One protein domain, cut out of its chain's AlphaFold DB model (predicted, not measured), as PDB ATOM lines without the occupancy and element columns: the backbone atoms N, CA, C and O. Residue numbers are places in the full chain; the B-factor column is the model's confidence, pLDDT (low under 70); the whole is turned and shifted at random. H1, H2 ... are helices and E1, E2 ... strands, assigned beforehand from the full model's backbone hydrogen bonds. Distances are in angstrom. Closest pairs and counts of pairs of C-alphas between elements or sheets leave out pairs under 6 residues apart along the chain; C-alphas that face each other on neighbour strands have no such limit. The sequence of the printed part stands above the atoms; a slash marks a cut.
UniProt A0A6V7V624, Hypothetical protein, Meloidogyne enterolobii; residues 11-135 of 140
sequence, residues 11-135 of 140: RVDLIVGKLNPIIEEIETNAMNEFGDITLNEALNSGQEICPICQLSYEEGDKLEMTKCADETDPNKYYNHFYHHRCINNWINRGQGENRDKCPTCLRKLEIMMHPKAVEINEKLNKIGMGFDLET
ATOM      1  N   ARG A  11     228.273 210.375 229.130       87.19
ATOM      2  CA  ARG A  11     227.921 211.329 228.066       87.19
ATOM      3  C   ARG A  11     228.126 212.770 228.517       87.19
ATOM      4  O   ARG A  11     228.659 213.553 227.739       87.19
ATOM      5  N   VAL A  12     227.731 213.099 229.747       87.88
ATOM      6  CA  VAL A  12     227.967 214.423 230.340       87.88
ATOM      7  C   VAL A  12     229.465 214.708 230.431       87.88
ATOM      8  O   VAL A  12     229.896 215.738 229.925       87.88
ATOM      9  N   ASP A  13     230.267 213.775 230.945       90.44
ATOM     10  CA  ASP A  13     231.725 213.938 231.062       90.44
ATOM     11  C   ASP A  13     232.388 214.173 229.696       90.44
ATOM     12  O   ASP A  13     233.256 215.032 229.553       90.44
ATOM     13  N   LEU A  14     231.941 213.452 228.658       92.31
ATOM     14  CA  LEU A  14     232.429 213.642 227.291       92.31
ATOM     15  C   LEU A  14     232.074 215.029 226.732       92.31
ATOM     16  O   LEU A  14     232.865 215.607 225.990       92.31
ATOM     17  N   ILE A  15     230.884 215.547 227.046       90.50
ATOM     18  CA  ILE A  15     230.450 216.885 226.625       90.50
ATOM     19  C   ILE A  15     231.261 217.951 227.364       90.50
ATOM     20  O   ILE A  15     231.814 218.833 226.714       90.50
ATOM     21  N   VAL A  16     231.397 217.836 228.687       88.31
ATOM     22  CA  VAL A  16     232.201 218.755 229.507       88.31
ATOM     23  C   VAL A  16     233.650 218.783 229.019       88.31
ATOM     24  O   VAL A  16     234.184 219.855 228.760       88.31
ATOM     25  N   GLY A  17     234.255 217.619 228.764       90.50
ATOM     26  CA  GLY A  17     235.619 217.535 228.236       90.50
ATOM     27  C   GLY A  17     235.810 218.203 226.868       90.50
ATOM     28  O   GLY A  17     236.918 218.618 226.547       90.50
ATOM     29  N   LYS A  18     234.745 218.341 226.065       93.19
ATOM     30  CA  LYS A  18     234.773 219.091 224.796       93.19
ATOM     31  C   LYS A  18     234.488 220.583 224.970       93.19
ATOM     32  O   LYS A  18     234.953 221.365 224.151       93.19
ATOM     33  N   LEU A  19     233.715 220.965 225.985       88.75
ATOM     34  CA  LEU A  19     233.357 222.360 226.255       88.75
ATOM     35  C   LEU A  19     234.477 223.121 226.966       88.75
ATOM     36  O   LEU A  19     234.704 224.274 226.630       88.75
ATOM     37  N   ASN A  20     235.203 222.484 227.887       86.50
ATOM     38  CA  ASN A  20     236.290 223.127 228.631       86.50
ATOM     39  C   ASN A  20     237.324 223.849 227.742       86.50
ATOM     40  O   ASN A  20     237.524 225.038 227.967       86.50
ATOM     41  N   PRO A  21     237.922 223.229 226.702       91.44
ATOM     42  CA  PRO A  21     238.896 223.934 225.863       91.44
ATOM     43  C   PRO A  21     238.281 225.109 225.087       91.44
ATOM     44  O   PRO A  21     238.962 226.091 224.824       91.44
ATOM     45  N   ILE A  22     236.989 225.034 224.746       88.25
ATOM     46  CA  ILE A  22     236.273 226.138 224.091       88.25
ATOM     47  C   ILE A  22     236.099 227.302 225.073       88.25
ATOM     48  O   ILE A  22     236.256 228.457 224.690       88.25
ATOM     49  N   ILE A  23     235.781 227.011 226.337       82.88
ATOM     50  CA  ILE A  23     235.659 228.029 227.389       82.88
ATOM     51  C   ILE A  23     237.015 228.709 227.624       82.88
ATOM     52  O   ILE A  23     237.073 229.936 227.608       82.88
ATOM     53  N   GLU A  24     238.096 227.936 227.748       83.19
ATOM     54  CA  GLU A  24     239.464 228.457 227.915       83.19
ATOM     55  C   GLU A  24     239.898 229.351 226.734       83.19
ATOM     56  O   GLU A  24     240.526 230.398 226.921       83.19
ATOM     57  N   GLU A  25     239.540 228.974 225.503       87.75
ATOM     58  CA  GLU A  25     239.802 229.779 224.304       87.75
ATOM     59  C   GLU A  25     239.019 231.102 224.324       87.75
ATOM     60  O   GLU A  25     239.572 232.159 224.018       87.75
ATOM     61  N   ILE A  26     237.745 231.068 224.726       82.00
ATOM     62  CA  ILE A  26     236.909 232.270 224.849       82.00
ATOM     63  C   ILE A  26     237.461 233.213 225.920       82.00
ATOM     64  O   ILE A  26     237.542 234.417 225.673       82.00
ATOM     65  N   GLU A  27     237.857 232.683 227.078       78.94
ATOM     66  CA  GLU A  27     238.506 233.445 228.151       78.94
ATOM     67  C   GLU A  27     239.772 234.141 227.644       78.94
ATOM     68  O   GLU A  27     239.931 235.351 227.813       78.94
ATOM     69  N   THR A  28     240.636 233.401 226.948       81.25
ATOM     70  CA  THR A  28     241.880 233.935 226.381       81.25
ATOM     71  C   THR A  28     241.605 235.045 225.365       81.25
ATOM     72  O   THR A  28     242.202 236.119 225.439       81.25
ATOM     73  N   ASN A  29     240.666 234.821 224.443       84.31
ATOM     74  CA  ASN A  29     240.309 235.803 223.421       84.31
ATOM     75  C   ASN A  29     239.704 237.072 224.035       84.31
ATOM     76  O   ASN A  29     240.036 238.174 223.606       84.31
ATOM     77  N   ALA A  30     238.865 236.938 225.064       79.62
ATOM     78  CA  ALA A  30     238.301 238.086 225.764       79.62
ATOM     79  C   ALA A  30     239.374 238.904 226.497       79.62
ATOM     80  O   ALA A  30     239.351 240.132 226.442       79.62
ATOM     81  N   MET A  31     240.336 238.242 227.149       76.12
ATOM     82  CA  MET A  31     241.454 238.928 227.802       76.12
ATOM     83  C   MET A  31     242.329 239.691 226.805       76.12
ATOM     84  O   MET A  31     242.733 240.817 227.100       76.12
ATOM     85  N   ASN A  32     242.599 239.106 225.636       82.00
ATOM     86  CA  ASN A  32     243.349 239.774 224.574       82.00
ATOM     87  C   ASN A  32     242.591 241.004 224.059       82.00
ATOM     88  O   ASN A  32     243.153 242.093 224.036       82.00
ATOM     89  N   GLU A  33     241.290 240.868 223.782       84.38
ATOM     90  CA  GLU A  33     240.446 241.984 223.337       84.38
ATOM     91  C   GLU A  33     240.412 243.126 224.373       84.38
ATOM     92  O   GLU A  33     240.471 244.304 224.023       84.38
ATOM     93  N   PHE A  34     240.359 242.810 225.674       81.69
ATOM     94  CA  PHE A  34     240.437 243.826 226.732       81.69
ATOM     95  C   PHE A  34     241.796 244.538 226.773       81.69
ATOM     96  O   PHE A  34     241.845 245.758 226.989       81.69
ATOM     97  N   GLY A  35     242.884 243.800 226.541       83.56
ATOM     98  CA  GLY A  35     244.223 244.362 226.367       83.56
ATOM     99  C   GLY A  35     244.273 245.325 225.181       83.56
ATOM    100  O   GLY A  35     244.654 246.485 225.349       83.56
ATOM    101  N   ASP A  36     243.776 244.892 224.024       88.75
ATOM    102  CA  ASP A  36     243.762 245.672 222.784       88.75
ATOM    103  C   ASP A  36     242.913 246.938 222.903       88.75
ATOM    104  O   ASP A  36     243.303 248.004 222.423       88.75
ATOM    105  N   ILE A  37     241.766 246.870 223.584       88.56
ATOM    106  CA  ILE A  37     240.944 248.051 223.883       88.56
ATOM    107  C   ILE A  37     241.761 249.090 224.657       88.56
ATOM    108  O   ILE A  37     241.713 250.277 224.333       88.56
ATOM    109  N   THR A  38     242.503 248.649 225.671       88.75
ATOM    110  CA  THR A  38     243.266 249.545 226.546       88.75
ATOM    111  C   THR A  38     244.490 250.117 225.831       88.75
ATOM    112  O   THR A  38     244.764 251.311 225.955       88.75
ATOM    113  N   LEU A  39     245.183 249.305 225.027       92.06
ATOM    114  CA  LEU A  39     246.284 249.742 224.167       92.06
ATOM    115  C   LEU A  39     245.825 250.786 223.150       92.06
ATOM    116  O   LEU A  39     246.417 251.859 223.056       92.06
ATOM    117  N   ASN A  40     244.737 250.513 222.432       92.44
ATOM    118  CA  ASN A  40     244.196 251.450 221.454       92.44
ATOM    119  C   ASN A  40     243.785 252.777 222.102       92.44
ATOM    120  O   ASN A  40     244.016 253.835 221.521       92.44
ATOM    121  N   GLU A  41     243.199 252.752 223.299       91.00
ATOM    122  CA  GLU A  41     242.876 253.982 224.026       91.00
ATOM    123  C   GLU A  41     244.143 254.764 224.413       91.00
ATOM    124  O   GLU A  41     244.199 255.978 224.208       91.00
ATOM    125  N   ALA A  42     245.189 254.081 224.893       91.56
ATOM    126  CA  ALA A  42     246.471 254.709 225.211       91.56
ATOM    127  C   ALA A  42     247.067 255.420 223.987       91.56
ATOM    128  O   ALA A  42     247.365 256.617 224.052       91.56
ATOM    129  N   LEU A  43     247.142 254.725 222.851       92.75
ATOM    130  CA  LEU A  43     247.669 255.274 221.602       92.75
ATOM    131  C   LEU A  43     246.807 256.431 221.070       92.75
ATOM    132  O   LEU A  43     247.343 257.475 220.701       92.75
ATOM    133  N   ASN A  44     245.476 256.308 221.108       91.81
ATOM    134  CA  ASN A  44     244.560 257.381 220.696       91.81
ATOM    135  C   ASN A  44     244.643 258.617 221.607       91.81
ATOM    136  O   ASN A  44     244.391 259.734 221.152       91.81
ATOM    137  N   SER A  45     245.015 258.436 222.878       88.25
ATOM    138  CA  SER A  45     245.289 259.535 223.810       88.25
ATOM    139  C   SER A  45     246.669 260.185 223.609       88.25
ATOM    140  O   SER A  45     246.981 261.179 224.266       88.25
ATOM    141  N   GLY A  46     247.493 259.649 222.699       92.19
ATOM    142  CA  GLY A  46     248.866 260.093 222.446       92.19
ATOM    143  C   GLY A  46     249.881 259.592 223.477       92.19
ATOM    144  O   GLY A  46     251.017 260.065 223.504       92.19
ATOM    145  N   GLN A  47     249.489 258.658 224.347       92.75
ATOM    146  CA  GLN A  47     250.378 258.060 225.330       92.75
ATOM    147  C   GLN A  47     250.969 256.757 224.774       92.75
ATOM    148  O   GLN A  47     250.411 255.683 224.962       92.75
ATOM    149  N   GLU A  48     252.120 256.852 224.108       95.12
ATOM    150  CA  GLU A  48     252.805 255.703 223.482       95.12
ATOM    151  C   GLU A  48     253.810 254.998 224.411       95.12
ATOM    152  O   GLU A  48     254.299 253.914 224.100       95.12
ATOM    153  N   ILE A  49     254.146 255.624 225.543       95.81
ATOM    154  CA  ILE A  49     255.199 255.182 226.464       95.81
ATOM    155  C   ILE A  49     254.642 255.072 227.883       95.81
ATOM    156  O   ILE A  49     253.897 255.942 228.356       95.81
ATOM    157  N   CYS A  50     255.061 254.028 228.601       95.56
ATOM    158  CA  CYS A  50     254.790 253.889 230.023       95.56
ATOM    159  C   CYS A  50     255.590 254.913 230.849       95.56
ATOM    160  O   CYS A  50     256.819 254.850 230.869       95.56
ATOM    161  N   PRO A  51     254.943 255.789 231.641       92.88
ATOM    162  CA  PRO A  51     255.642 256.809 232.425       92.88
ATOM    163  C   PRO A  51     256.521 256.238 233.549       92.88
ATOM    164  O   PRO A  51     257.394 256.935 234.059       92.88
ATOM    165  N   ILE A  52     256.307 254.978 233.946       92.25
ATOM    166  CA  ILE A  52     257.068 254.331 235.023       92.25
ATOM    167  C   ILE A  52     258.347 253.686 234.481       92.25
ATOM    168  O   ILE A  52     259.425 253.943 235.009       92.25
ATOM    169  N   CYS A  53     258.243 252.829 233.459       95.12
ATOM    170  CA  CYS A  53     259.396 252.087 232.930       95.12
ATOM    171  C   CYS A  53     260.038 252.728 231.694       95.12
ATOM    172  O   CYS A  53     261.121 252.299 231.308       95.12
ATOM    173  N   GLN A  54     259.405 253.749 231.106       95.88
ATOM    174  CA  GLN A  54     259.880 254.473 229.921       95.88
ATOM    175  C   GLN A  54     260.026 253.591 228.665       95.88
ATOM    176  O   GLN A  54     260.764 253.939 227.746       95.88
ATOM    177  N   LEU A  55     259.317 252.460 228.616       96.62
ATOM    178  CA  LEU A  55     259.222 251.591 227.440       96.62
ATOM    179  C   LEU A  55     257.943 251.891 226.652       96.62
ATOM    180  O   LEU A  55     256.936 252.294 227.244       96.62
ATOM    181  N   SER A  56     258.000 251.692 225.335       96.50
ATOM    182  CA  SER A  56     256.837 251.767 224.447       96.50
ATOM    183  C   SER A  56     255.801 250.704 224.795       96.50
ATOM    184  O   SER A  56     256.143 249.654 225.340       96.50
ATOM    185  N   TYR A  57     254.545 250.986 224.469       95.12
ATOM    186  CA  TYR A  57     253.488 249.984 224.498       95.12
ATOM    187  C   TYR A  57     253.499 249.132 223.232       95.12
ATOM    188  O   TYR A  57     253.626 249.661 222.127       95.12
ATOM    189  N   GLU A  58     253.340 247.824 223.402       92.81
ATOM    190  CA  GLU A  58     253.341 246.838 222.323       92.81
ATOM    191  C   GLU A  58     252.092 245.944 222.376       92.81
ATOM    192  O   GLU A  58     251.403 245.845 223.393       92.81
ATOM    193  N   GLU A  59     251.782 245.287 221.257       89.50
ATOM    194  CA  GLU A  59     250.713 244.287 221.199       89.50
ATOM    195  C   GLU A  59     250.994 243.150 222.197       89.50
ATOM    196  O   GLU A  59     252.112 242.643 222.292       89.50
ATOM    197  N   GLY A  60     249.973 242.758 222.963       85.62
ATOM    198  CA  GLY A  60     250.104 241.775 224.041       85.62
ATOM    199  C   GLY A  60     250.549 242.353 225.391       85.62
ATOM    200  O   GLY A  60     250.552 241.620 226.387       85.62
ATOM    201  N   ASP A  61     250.871 243.649 225.477       89.38
ATOM    202  CA  ASP A  61     251.080 244.295 226.769       89.38
ATOM    203  C   ASP A  61     249.786 244.323 227.587       89.38
ATOM    204  O   ASP A  61     248.738 244.807 227.160       89.38
ATOM    205  N   LYS A  62     249.882 243.878 228.842       88.69
ATOM    206  CA  LYS A  62     248.821 244.099 229.827       88.69
ATOM    207  C   LYS A  62     248.926 245.520 230.354       88.69
ATOM    208  O   LYS A  62     249.845 245.828 231.122       88.69
ATOM    209  N   LEU A  63     247.991 246.368 229.947       90.50
ATOM    210  CA  LEU A  63     247.923 247.766 230.348       90.50
ATOM    211  C   LEU A  63     246.793 248.009 231.340       90.50
ATOM    212  O   LEU A  63     245.731 247.403 231.262       90.50
ATOM    213  N   GLU A  64     247.037 248.937 232.252       89.00
ATOM    214  CA  GLU A  64     246.070 249.420 233.226       89.00
ATOM    215  C   GLU A  64     245.779 250.886 232.954       89.00
ATOM    216  O   GLU A  64     246.697 251.690 232.752       89.00
ATOM    217  N   MET A  65     244.497 251.237 232.992       89.31
ATOM    218  CA  MET A  65     244.043 252.612 232.884       89.31
ATOM    219  C   MET A  65     243.731 253.162 234.271       89.31
ATOM    220  O   MET A  65     243.081 252.529 235.103       89.31
ATOM    221  N   THR A  66     244.176 254.387 234.512       86.88
ATOM    222  CA  THR A  66     243.902 255.097 235.759       86.88
ATOM    223  C   THR A  66     242.966 256.259 235.510       86.88
ATOM    224  O   THR A  66     243.133 256.983 234.533       86.88
ATOM    225  N   LYS A  67     242.011 256.462 236.414       83.69
ATOM    226  CA  LYS A  67     241.083 257.586 236.396       83.69
ATOM    227  C   LYS A  67     241.552 258.642 237.385       83.69
ATOM    228  O   LYS A  67     241.400 258.495 238.594       83.69
ATOM    229  N   CYS A  68     242.136 259.721 236.883       84.75
ATOM    230  CA  CYS A  68     242.639 260.797 237.732       84.75
ATOM    231  C   CYS A  68     241.636 261.952 237.742       84.75
ATOM    232  O   CYS A  68     241.527 262.673 236.749       84.75
ATOM    233  N   ALA A  69     240.898 262.126 238.841       78.62
ATOM    234  CA  ALA A  69     239.925 263.214 238.992       78.62
ATOM    235  C   ALA A  69     240.588 264.591 238.868       78.62
ATOM    236  O   ALA A  69     241.732 264.763 239.285       78.62
ATOM    237  N   ASP A  70     239.891 265.575 238.306       79.25
ATOM    238  CA  ASP A  70     240.341 266.959 238.322       79.25
ATOM    239  C   ASP A  70     239.996 267.673 239.625       79.25
ATOM    240  O   ASP A  70     238.890 267.563 240.143       79.25
ATOM    241  N   GLU A  71     240.974 268.398 240.176       75.06
ATOM    242  CA  GLU A  71     240.802 269.138 241.431       75.06
ATOM    243  C   GLU A  71     239.850 270.330 241.272       75.06
ATOM    244  O   GLU A  71     239.252 270.779 242.247       75.06
ATOM    245  N   THR A  72     239.708 270.844 240.048       81.75
ATOM    246  CA  THR A  72     238.860 271.992 239.717       81.75
ATOM    247  C   THR A  72     237.509 271.586 239.129       81.75
ATOM    248  O   THR A  72     236.559 272.361 239.227       81.75
ATOM    249  N   ASP A  73     237.393 270.376 238.573       80.88
ATOM    250  CA  ASP A  73     236.136 269.820 238.062       80.88
ATOM    251  C   ASP A  73     236.007 268.314 238.372       80.88
ATOM    252  O   ASP A  73     236.619 267.488 237.693       80.88
ATOM    253  N   PRO A  74     235.157 267.908 239.335       73.25
ATOM    254  CA  PRO A  74     234.980 266.500 239.696       73.25
ATOM    255  C   PRO A  74     234.341 265.649 238.583       73.25
ATOM    256  O   PRO A  74     234.288 264.425 238.707       73.25
ATOM    257  N   ASN A  75     233.841 266.258 237.504       77.25
ATOM    258  CA  ASN A  75     233.337 265.542 236.330       77.25
ATOM    259  C   ASN A  75     234.403 265.356 235.247       77.25
ATOM    260  O   ASN A  75     234.183 264.607 234.291       77.25
ATOM    261  N   LYS A  76     235.555 266.013 235.388       80.56
ATOM    262  CA  LYS A  76     236.673 265.896 234.467       80.56
ATOM    263  C   LYS A  76     237.688 264.906 235.020       80.56
ATOM    264  O   LYS A  76     238.108 264.991 236.171       80.56
ATOM    265  N   TYR A  77     238.109 263.983 234.168       81.56
ATOM    266  CA  TYR A  77     239.089 262.964 234.511       81.56
ATOM    267  C   TYR A  77     240.178 262.908 233.450       81.56
ATOM    268  O   TYR A  77     239.936 263.202 232.279       81.56
ATOM    269  N   TYR A  78     241.373 262.526 233.882       83.94
ATOM    270  CA  TYR A  78     242.511 262.257 233.020       83.94
ATOM    271  C   TYR A  78     242.808 260.772 233.075       83.94
ATOM    272  O   TYR A  78     242.956 260.212 234.166       83.94
ATOM    273  N   ASN A  79     242.899 260.165 231.900       89.19
ATOM    274  CA  ASN A  79     243.282 258.775 231.770       89.19
ATOM    275  C   ASN A  79     244.797 258.716 231.602       89.19
ATOM    276  O   ASN A  79     245.335 259.329 230.683       89.19
ATOM    277  N   HIS A  80     245.478 258.002 232.494       91.56
ATOM    278  CA  HIS A  80     246.882 257.649 232.298       91.56
ATOM    279  C   HIS A  80     247.018 256.139 232.261       91.56
ATOM    280  O   HIS A  80     246.431 255.438 233.092       91.56
ATOM    281  N   PHE A  81     247.817 255.671 231.316       93.75
ATOM    282  CA  PHE A  81     248.045 254.259 231.059       93.75
ATOM    283  C   PHE A  81     249.383 253.827 231.655       93.75
ATOM    284  O   PHE A  81     250.317 254.631 231.748       93.75
ATOM    285  N   TYR A  82     249.483 252.567 232.064       93.62
ATOM    286  CA  TYR A  82     250.719 251.972 232.566       93.62
ATOM    287  C   TYR A  82     250.751 250.486 232.239       93.62
ATOM    288  O   TYR A  82     249.705 249.846 232.230       93.62
ATOM    289  N   HIS A  83     251.939 249.894 232.098       93.62
ATOM    290  CA  HIS A  83     252.045 248.439 232.202       93.62
ATOM    291  C   HIS A  83     251.505 247.980 233.557       93.62
ATOM    292  O   HIS A  83     251.891 248.529 234.595       93.62
ATOM    293  N   HIS A  84     250.676 246.935 233.553       90.44
ATOM    294  CA  HIS A  84     250.068 246.349 234.748       90.44
ATOM    295  C   HIS A  84     251.114 246.115 235.842       90.44
ATOM    296  O   HIS A  84     250.988 246.595 236.968       90.44
ATOM    297  N   ARG A  85     252.234 245.472 235.488       90.88
ATOM    298  CA  ARG A  85     253.342 245.211 236.418       90.88
ATOM    299  C   ARG A  85     253.913 246.494 237.030       90.88
ATOM    300  O   ARG A  85     254.317 246.490 238.192       90.88
ATOM    301  N   CYS A  86     253.998 247.574 236.262       92.00
ATOM    302  CA  CYS A  86     254.581 248.830 236.714       92.00
ATOM    303  C   CYS A  86     253.682 249.530 237.735       92.00
ATOM    304  O   CYS A  86     254.163 249.882 238.813       92.00
ATOM    305  N   ILE A  87     252.388 249.678 237.438       89.56
ATOM    306  CA  ILE A  87     251.453 250.325 238.365       89.56
ATOM    307  C   ILE A  87     251.171 249.455 239.597       89.56
ATOM    308  O   ILE A  87     251.118 249.964 240.714       89.56
ATOM    309  N   ASN A  88     251.110 248.133 239.433       87.88
ATOM    310  CA  ASN A  88     250.958 247.195 240.543       87.88
ATOM    311  C   ASN A  88     252.154 247.302 241.514       87.88
ATOM    312  O   ASN A  88     251.977 247.446 242.726       87.88
ATOM    313  N   ASN A  89     253.386 247.355 240.992       88.50
ATOM    314  CA  ASN A  89     254.571 247.593 241.823       88.50
ATOM    315  C   ASN A  89     254.553 248.969 242.504       88.50
ATOM    316  O   ASN A  89     254.979 249.067 243.655       88.50
ATOM    317  N   TRP A  90     254.061 250.013 241.831       87.38
ATOM    318  CA  TRP A  90     253.915 251.343 242.424       87.38
ATOM    319  C   TRP A  90     253.013 251.311 243.666       87.38
ATOM    320  O   TRP A  90     253.434 251.737 244.742       87.38
ATOM    321  N   ILE A  91     251.826 250.715 243.540       85.06
ATOM    322  CA  ILE A  91     250.826 250.626 244.612       85.06
ATOM    323  C   ILE A  91     251.315 249.716 245.748       85.06
ATOM    324  O   ILE A  91     251.360 250.108 246.918       85.06
ATOM    325  N   ASN A  92     251.722 248.491 245.410       83.31
ATOM    326  CA  ASN A  92     251.946 247.442 246.403       83.31
ATOM    327  C   ASN A  92     253.358 247.467 247.000       83.31
ATOM    328  O   ASN A  92     253.554 247.096 248.161       83.31
ATOM    329  N   ARG A  93     254.362 247.937 246.252       76.31
ATOM    330  CA  ARG A  93     255.777 247.869 246.665       76.31
ATOM    331  C   ARG A  93     256.446 249.230 246.864       76.31
ATOM    332  O   ARG A  93     257.501 249.270 247.494       76.31
ATOM    333  N   GLY A  94     255.870 250.335 246.390       63.31
ATOM    334  CA  GLY A  94     256.527 251.647 246.420       63.31
ATOM    335  C   GLY A  94     256.716 252.205 247.833       63.31
ATOM    336  O   GLY A  94     255.757 252.575 248.478       63.31
ATOM    337  N   GLN A  95     257.931 252.319 248.367       57.22
ATOM    338  CA  GLN A  95     258.156 252.885 249.708       57.22
ATOM    339  C   GLN A  95     257.908 254.412 249.733       57.22
ATOM    340  O   GLN A  95     258.825 255.183 249.488       57.22
ATOM    341  N   GLY A  96     256.677 254.869 250.002       61.97
ATOM    342  CA  GLY A  96     256.374 256.299 250.159       61.97
ATOM    343  C   GLY A  96     254.891 256.629 250.368       61.97
ATOM    344  O   GLY A  96     254.027 255.774 250.198       61.97
ATOM    345  N   GLU A  97     254.605 257.888 250.711       67.69
ATOM    346  CA  GLU A  97     253.259 258.442 250.980       67.69
ATOM    347  C   GLU A  97     252.398 258.661 249.718       67.69
ATOM    348  O   GLU A  97     251.287 259.166 249.812       67.69
ATOM    349  N   ASN A  98     252.908 258.314 248.530       74.31
ATOM    350  CA  ASN A  98     252.251 258.579 247.242       74.31
ATOM    351  C   ASN A  98     251.801 257.294 246.517       74.31
ATOM    352  O   ASN A  98     251.553 257.326 245.314       74.31
ATOM    353  N   ARG A  99     251.715 256.154 247.222       78.62
ATOM    354  CA  ARG A  99     251.265 254.862 246.652       78.62
ATOM    355  C   ARG A  99     249.836 254.914 246.110       78.62
ATOM    356  O   ARG A  99     249.501 254.190 245.182       78.62
ATOM    357  N   ASP A 100     249.005 255.763 246.702       81.12
ATOM    358  CA  ASP A 100     247.609 256.016 246.347       81.12
ATOM    359  C   ASP A 100     247.452 257.186 245.366       81.12
ATOM    360  O   ASP A 100     246.339 257.655 245.119       81.12
ATOM    361  N   LYS A 101     248.563 257.669 244.801       87.00
ATOM    362  CA  LYS A 101     248.586 258.760 243.832       87.00
ATOM    363  C   LYS A 101     249.107 258.288 242.488       87.00
ATOM    364  O   LYS A 101     250.000 257.447 242.392       87.00
ATOM    365  N   CYS A 102     248.537 258.866 241.440       88.25
ATOM    366  CA  CYS A 102     248.911 258.633 240.062       88.25
ATOM    367  C   CYS A 102     250.383 259.021 239.838       88.25
ATOM    368  O   CYS A 102     250.744 260.168 240.110       88.25
ATOM    369  N   PRO A 103     251.222 258.129 239.286       89.06
ATOM    370  CA  PRO A 103     252.621 258.436 238.983       89.06
ATOM    371  C   PRO A 103     252.811 259.620 238.028       89.06
ATOM    372  O   PRO A 103     253.837 260.289 238.085       89.06
ATOM    373  N   THR A 104     251.836 259.886 237.153       90.44
ATOM    374  CA  THR A 104     251.941 260.949 236.141       90.44
ATOM    375  C   THR A 104     251.508 262.313 236.669       90.44
ATOM    376  O   THR A 104     252.164 263.310 236.389       90.44
ATOM    377  N   CYS A 105     250.407 262.383 237.423       89.00
ATOM    378  CA  CYS A 105     249.812 263.664 237.830       89.00
ATOM    379  C   CYS A 105     249.724 263.877 239.346       89.00
ATOM    380  O   CYS A 105     249.251 264.923 239.779       89.00
ATOM    381  N   LEU A 106     250.148 262.898 240.153       87.62
ATOM    382  CA  LEU A 106     250.104 262.898 241.623       87.62
ATOM    383  C   LEU A 106     248.709 263.095 242.239       87.62
ATOM    384  O   LEU A 106     248.582 263.274 243.449       87.62
ATOM    385  N   ARG A 107     247.653 263.016 241.429       86.88
ATOM    386  CA  ARG A 107     246.267 263.025 241.900       86.88
ATOM    387  C   ARG A 107     245.881 261.659 242.441       86.88
ATOM    388  O   ARG A 107     246.562 260.674 242.161       86.88
ATOM    389  N   LYS A 108     244.781 261.596 243.195       84.56
ATOM    390  CA  LYS A 108     244.259 260.335 243.732       84.56
ATOM    391  C   LYS A 108     244.138 259.292 242.617       84.56
ATOM    392  O   LYS A 108     243.550 259.561 241.572       84.56
ATOM    393  N   LEU A 109     244.740 258.134 242.857       82.31
ATOM    394  CA  LEU A 109     244.788 257.012 241.939       82.31
ATOM    395  C   LEU A 109     243.535 256.157 242.097       82.31
ATOM    396  O   LEU A 109     243.231 255.679 243.188       82.31
ATOM    397  N   GLU A 110     242.852 255.923 240.988       83.50
ATOM    398  CA  GLU A 110     241.790 254.932 240.868       83.50
ATOM    399  C   GLU A 110     242.108 254.084 239.635       83.50
ATOM    400  O   GLU A 110     242.164 254.614 238.524       83.50
ATOM    401  N   ILE A 111     242.397 252.793 239.826       81.88
ATOM    402  CA  ILE A 111     242.502 251.855 238.699       81.88
ATOM    403  C   ILE A 111     241.083 251.560 238.239       81.88
ATOM    404  O   ILE A 111     240.222 251.237 239.057       81.88
ATOM    405  N   MET A 112     240.845 251.663 236.936       81.00
ATOM    406  CA  MET A 112     239.555 251.317 236.366       81.00
ATOM    407  C   MET A 112     239.720 250.509 235.089       81.00
ATOM    408  O   MET A 112     240.601 250.760 234.269       81.00
ATOM    409  N   MET A 113     238.789 249.587 234.886       79.19
ATOM    410  CA  MET A 113     238.646 248.909 233.613       79.19
ATOM    411  C   MET A 113     238.084 249.875 232.568       79.19
ATOM    412  O   MET A 113     237.229 250.713 232.873       79.19
ATOM    413  N   HIS A 114     238.548 249.761 231.325       81.38
ATOM    414  CA  HIS A 114     238.064 250.609 230.243       81.38
ATOM    415  C   HIS A 114     236.537 250.444 230.045       81.38
ATOM    416  O   HIS A 114     236.063 249.307 229.977       81.38
ATOM    417  N   PRO A 115     235.738 251.523 229.880       83.25
ATOM    418  CA  PRO A 115     234.274 251.428 229.783       83.25
ATOM    419  C   PRO A 115     233.760 250.483 228.689       83.25
ATOM    420  O   PRO A 115     232.770 249.787 228.891       83.25
ATOM    421  N   LYS A 116     234.455 250.403 227.544       83.56
ATOM    422  CA  LYS A 116     234.118 249.436 226.481       83.56
ATOM    423  C   LYS A 116     234.294 247.981 226.932       83.56
ATOM    424  O   LYS A 116     233.471 247.144 226.582       83.56
ATOM    425  N   ALA A 117     235.334 247.681 227.713       81.12
ATOM    426  CA  ALA A 117     235.544 246.343 228.261       81.12
ATOM    427  C   ALA A 117     234.443 245.991 229.277       81.12
ATOM    428  O   ALA A 117     233.896 244.890 229.232       81.12
ATOM    429  N   VAL A 118     234.022 246.962 230.100       84.06
ATOM    430  CA  VAL A 118     232.862 246.810 230.996       84.06
ATOM    431  C   VAL A 118     231.586 246.510 230.200       84.06
ATOM    432  O   VAL A 118     230.895 245.542 230.506       84.06
ATOM    433  N   GLU A 119     231.302 247.267 229.135       85.88
ATOM    434  CA  GLU A 119     230.120 247.055 228.286       85.88
ATOM    435  C   GLU A 119     230.112 245.660 227.631       85.88
ATOM    436  O   GLU A 119     229.072 244.996 227.567       85.88
ATOM    437  N   ILE A 120     231.267 245.196 227.148       82.25
ATOM    438  CA  ILE A 120     231.416 243.844 226.594       82.25
ATOM    439  C   ILE A 120     231.137 242.804 227.680       82.25
ATOM    440  O   ILE A 120     230.338 241.892 227.458       82.25
ATOM    441  N   ASN A 121     231.718 242.963 228.870       82.44
ATOM    442  CA  ASN A 121     231.506 242.022 229.962       82.44
ATOM    443  C   ASN A 121     230.047 241.984 230.439       82.44
ATOM    444  O   ASN A 121     229.510 240.918 230.730       82.44
ATOM    445  N   GLU A 122     229.355 243.123 230.472       86.62
ATOM    446  CA  GLU A 122     227.919 243.179 230.768       86.62
ATOM    447  C   GLU A 122     227.082 242.422 229.730       86.62
ATOM    448  O   GLU A 122     226.107 241.750 230.081       86.62
ATOM    449  N   LYS A 123     227.450 242.495 228.444       84.56
ATOM    450  CA  LYS A 123     226.794 241.712 227.385       84.56
ATOM    451  C   LYS A 123     227.044 240.214 227.561       84.56
ATOM    452  O   LYS A 123     226.103 239.438 227.408       84.56
ATOM    453  N   LEU A 124     228.260 239.818 227.934       81.88
ATOM    454  CA  LEU A 124     228.609 238.420 228.205       81.88
ATOM    455  C   LEU A 124     227.916 237.878 229.465       81.88
ATOM    456  O   LEU A 124     227.404 236.759 229.464       81.88
ATOM    457  N   ASN A 125     227.788 238.690 230.516       83.94
ATOM    458  CA  ASN A 125     227.057 238.327 231.732       83.94
ATOM    459  C   ASN A 125     225.594 237.960 231.450       83.94
ATOM    460  O   ASN A 125     225.071 237.011 232.033       83.94
ATOM    461  N   LYS A 126     224.934 238.646 230.507       85.75
ATOM    462  CA  LYS A 126     223.538 238.351 230.123       85.75
ATOM    463  C   LYS A 126     223.343 236.948 229.545       85.75
ATOM    464  O   LYS A 126     222.220 236.451 229.562       85.75
ATOM    465  N   ILE A 127     224.406 236.324 229.044       80.50
ATOM    466  CA  ILE A 127     224.388 234.962 228.497       80.50
ATOM    467  C   ILE A 127     225.114 233.952 229.398       80.50
ATOM    468  O   ILE A 127     225.351 232.825 228.977       80.50
ATOM    469  N   GLY A 128     225.450 234.333 230.637       78.81
ATOM    470  CA  GLY A 128     226.141 233.463 231.593       78.81
ATOM    471  C   GLY A 128     227.620 233.229 231.274       78.81
ATOM    472  O   GLY A 128     228.178 232.235 231.725       78.81
ATOM    473  N   MET A 129     228.235 234.115 230.488       76.56
ATOM    474  CA  MET A 129     229.635 234.027 230.047       76.56
ATOM    475  C   MET A 129     230.475 235.232 230.485       76.56
ATOM    476  O   MET A 129     231.552 235.462 229.946       76.56
ATOM    477  N   GLY A 130     229.955 236.065 231.386       75.69
ATOM    478  CA  GLY A 130     230.718 237.201 231.877       75.69
ATOM    479  C   GLY A 130     231.831 236.755 232.811       75.69
ATOM    480  O   GLY A 130     231.745 235.721 233.474       75.69
ATOM    481  N   PHE A 131     232.872 237.566 232.849       74.50
ATOM    482  CA  PHE A 131     234.034 237.368 233.686       74.50
ATOM    483  C   PHE A 131     233.886 238.158 234.979       74.50
ATOM    484  O   PHE A 131     233.263 239.229 235.019       74.50
ATOM    485  N   ASP A 132     234.493 237.630 236.033       72.31
ATOM    486  CA  ASP A 132     234.662 238.363 237.273       72.31
ATOM    487  C   ASP A 132     235.734 239.447 237.080       72.31
ATOM    488  O   ASP A 132     236.937 239.193 237.007       72.31
ATOM    489  N   LEU A 133     235.263 240.688 236.957       64.88
ATOM    490  CA  LEU A 133     236.121 241.846 236.722       64.88
ATOM    491  C   LEU A 133     236.955 242.212 237.959       64.88
ATOM    492  O   LEU A 133     237.977 242.881 237.818       64.88
ATOM    493  N   GLU A 134     236.553 241.778 239.161       58.00
ATOM    494  CA  GLU A 134     237.311 242.029 240.393       58.00
ATOM    495  C   GLU A 134     238.553 241.124 240.475       58.00
ATOM    496  O   GLU A 134     239.622 241.568 240.914       58.00
ATOM    497  N   THR A 135     238.460 239.882 239.984       51.62
ATOM    498  CA  THR A 135     239.603 238.950 239.911       51.62
ATOM    499  C   THR A 135     240.561 239.238 238.754       51.62
ATOM    500  O   THR A 135     241.765 238.990 238.878       51.62
TER     501      THR A 135
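Overview. This is residues 11 to 135 of the 140 residues of the protein "Hypothetical protein" of Meloidogyne enterolobii (UniProt A0A6V7V624). One long helix, H1, sticks out with residues 11 to 22 like a handle from a small head, and its other end, residues 34 to 43, lies by a two-stranded hairpin, E1 and E2. The short helix H2 follows directly on E2 in the head, H3 runs back the opposite way to H1 at a small angle, and two long stretches, residues 45 to 62 and 94 to 114, hold no named element. The printed part has 125 residues with three named helices and two named strands, in the order H1, E1, E2, H2, H3; the sheet, in the order E1 - E2, is antiparallel, and the class is mixed, helices and strands. The whole is loose, with a radius of gyration of the C-alphas of 17.4 A and spans of 60 by 30 by 28 A.

Arrangement. E1, residues 63 to 69, and E2, residues 77 to 83, form a hairpin of antiparallel strands, with 155 degrees between their directions. N 64 and O 82, 2.8 A apart, and N 78 and O 68, 2.9 A apart, are within hydrogen-bond range. Residues 65 to 66 of E1 also pair, antiparallel, with residues 111 to 112. The closest C-alphas of H1, residues 11 to 44, and E1 are those of Thr 38 and Leu 63, 6.3 A apart; for H1 and E2 they are those of Ala 42 and Phe 81, 6.1 A. H2, residues 84 to 93, touches no helix; its closest C-alphas with E1 are those of Leu 63 and His 84, 5.1 A. H3, residues 115 to 125, only just touches residues 34 to 37 of H1, with 3 pairs of C-alphas within 8 A, the closest being Phe 34 and Ala 117 at 5.7 A. H1 and H3 run opposite ways at a shallow tilt of 14 degrees. H2 is apart from H1 and from H3. Every O i to N i+4 pair is within hydrogen-bond range in H2 and H3, and 28 of 30 are in H1.

Along the chain. E1 is 19.4 A long and E2 19.6 A. H1 spans 49.5 A from C-alpha 11 at (227.921, 211.329, 228.066) to C-alpha 44 at (244.560, 257.381, 220.696). H2 is 13.3 A long. H3 is 15.1 A long and ends with C-alpha 125 at (227.057, 238.327, 231.732).

Size, cuts and confidence. The C-alphas of Arg 11 and Thr 72, the two farthest apart, are 62.7 A apart. The printed part has no cut. The links H1 to E1 and H2 to H3 are long. Mean pLDDT of the printed part is 84.8; residues 94 to 97 and 133 to 135 are under 70.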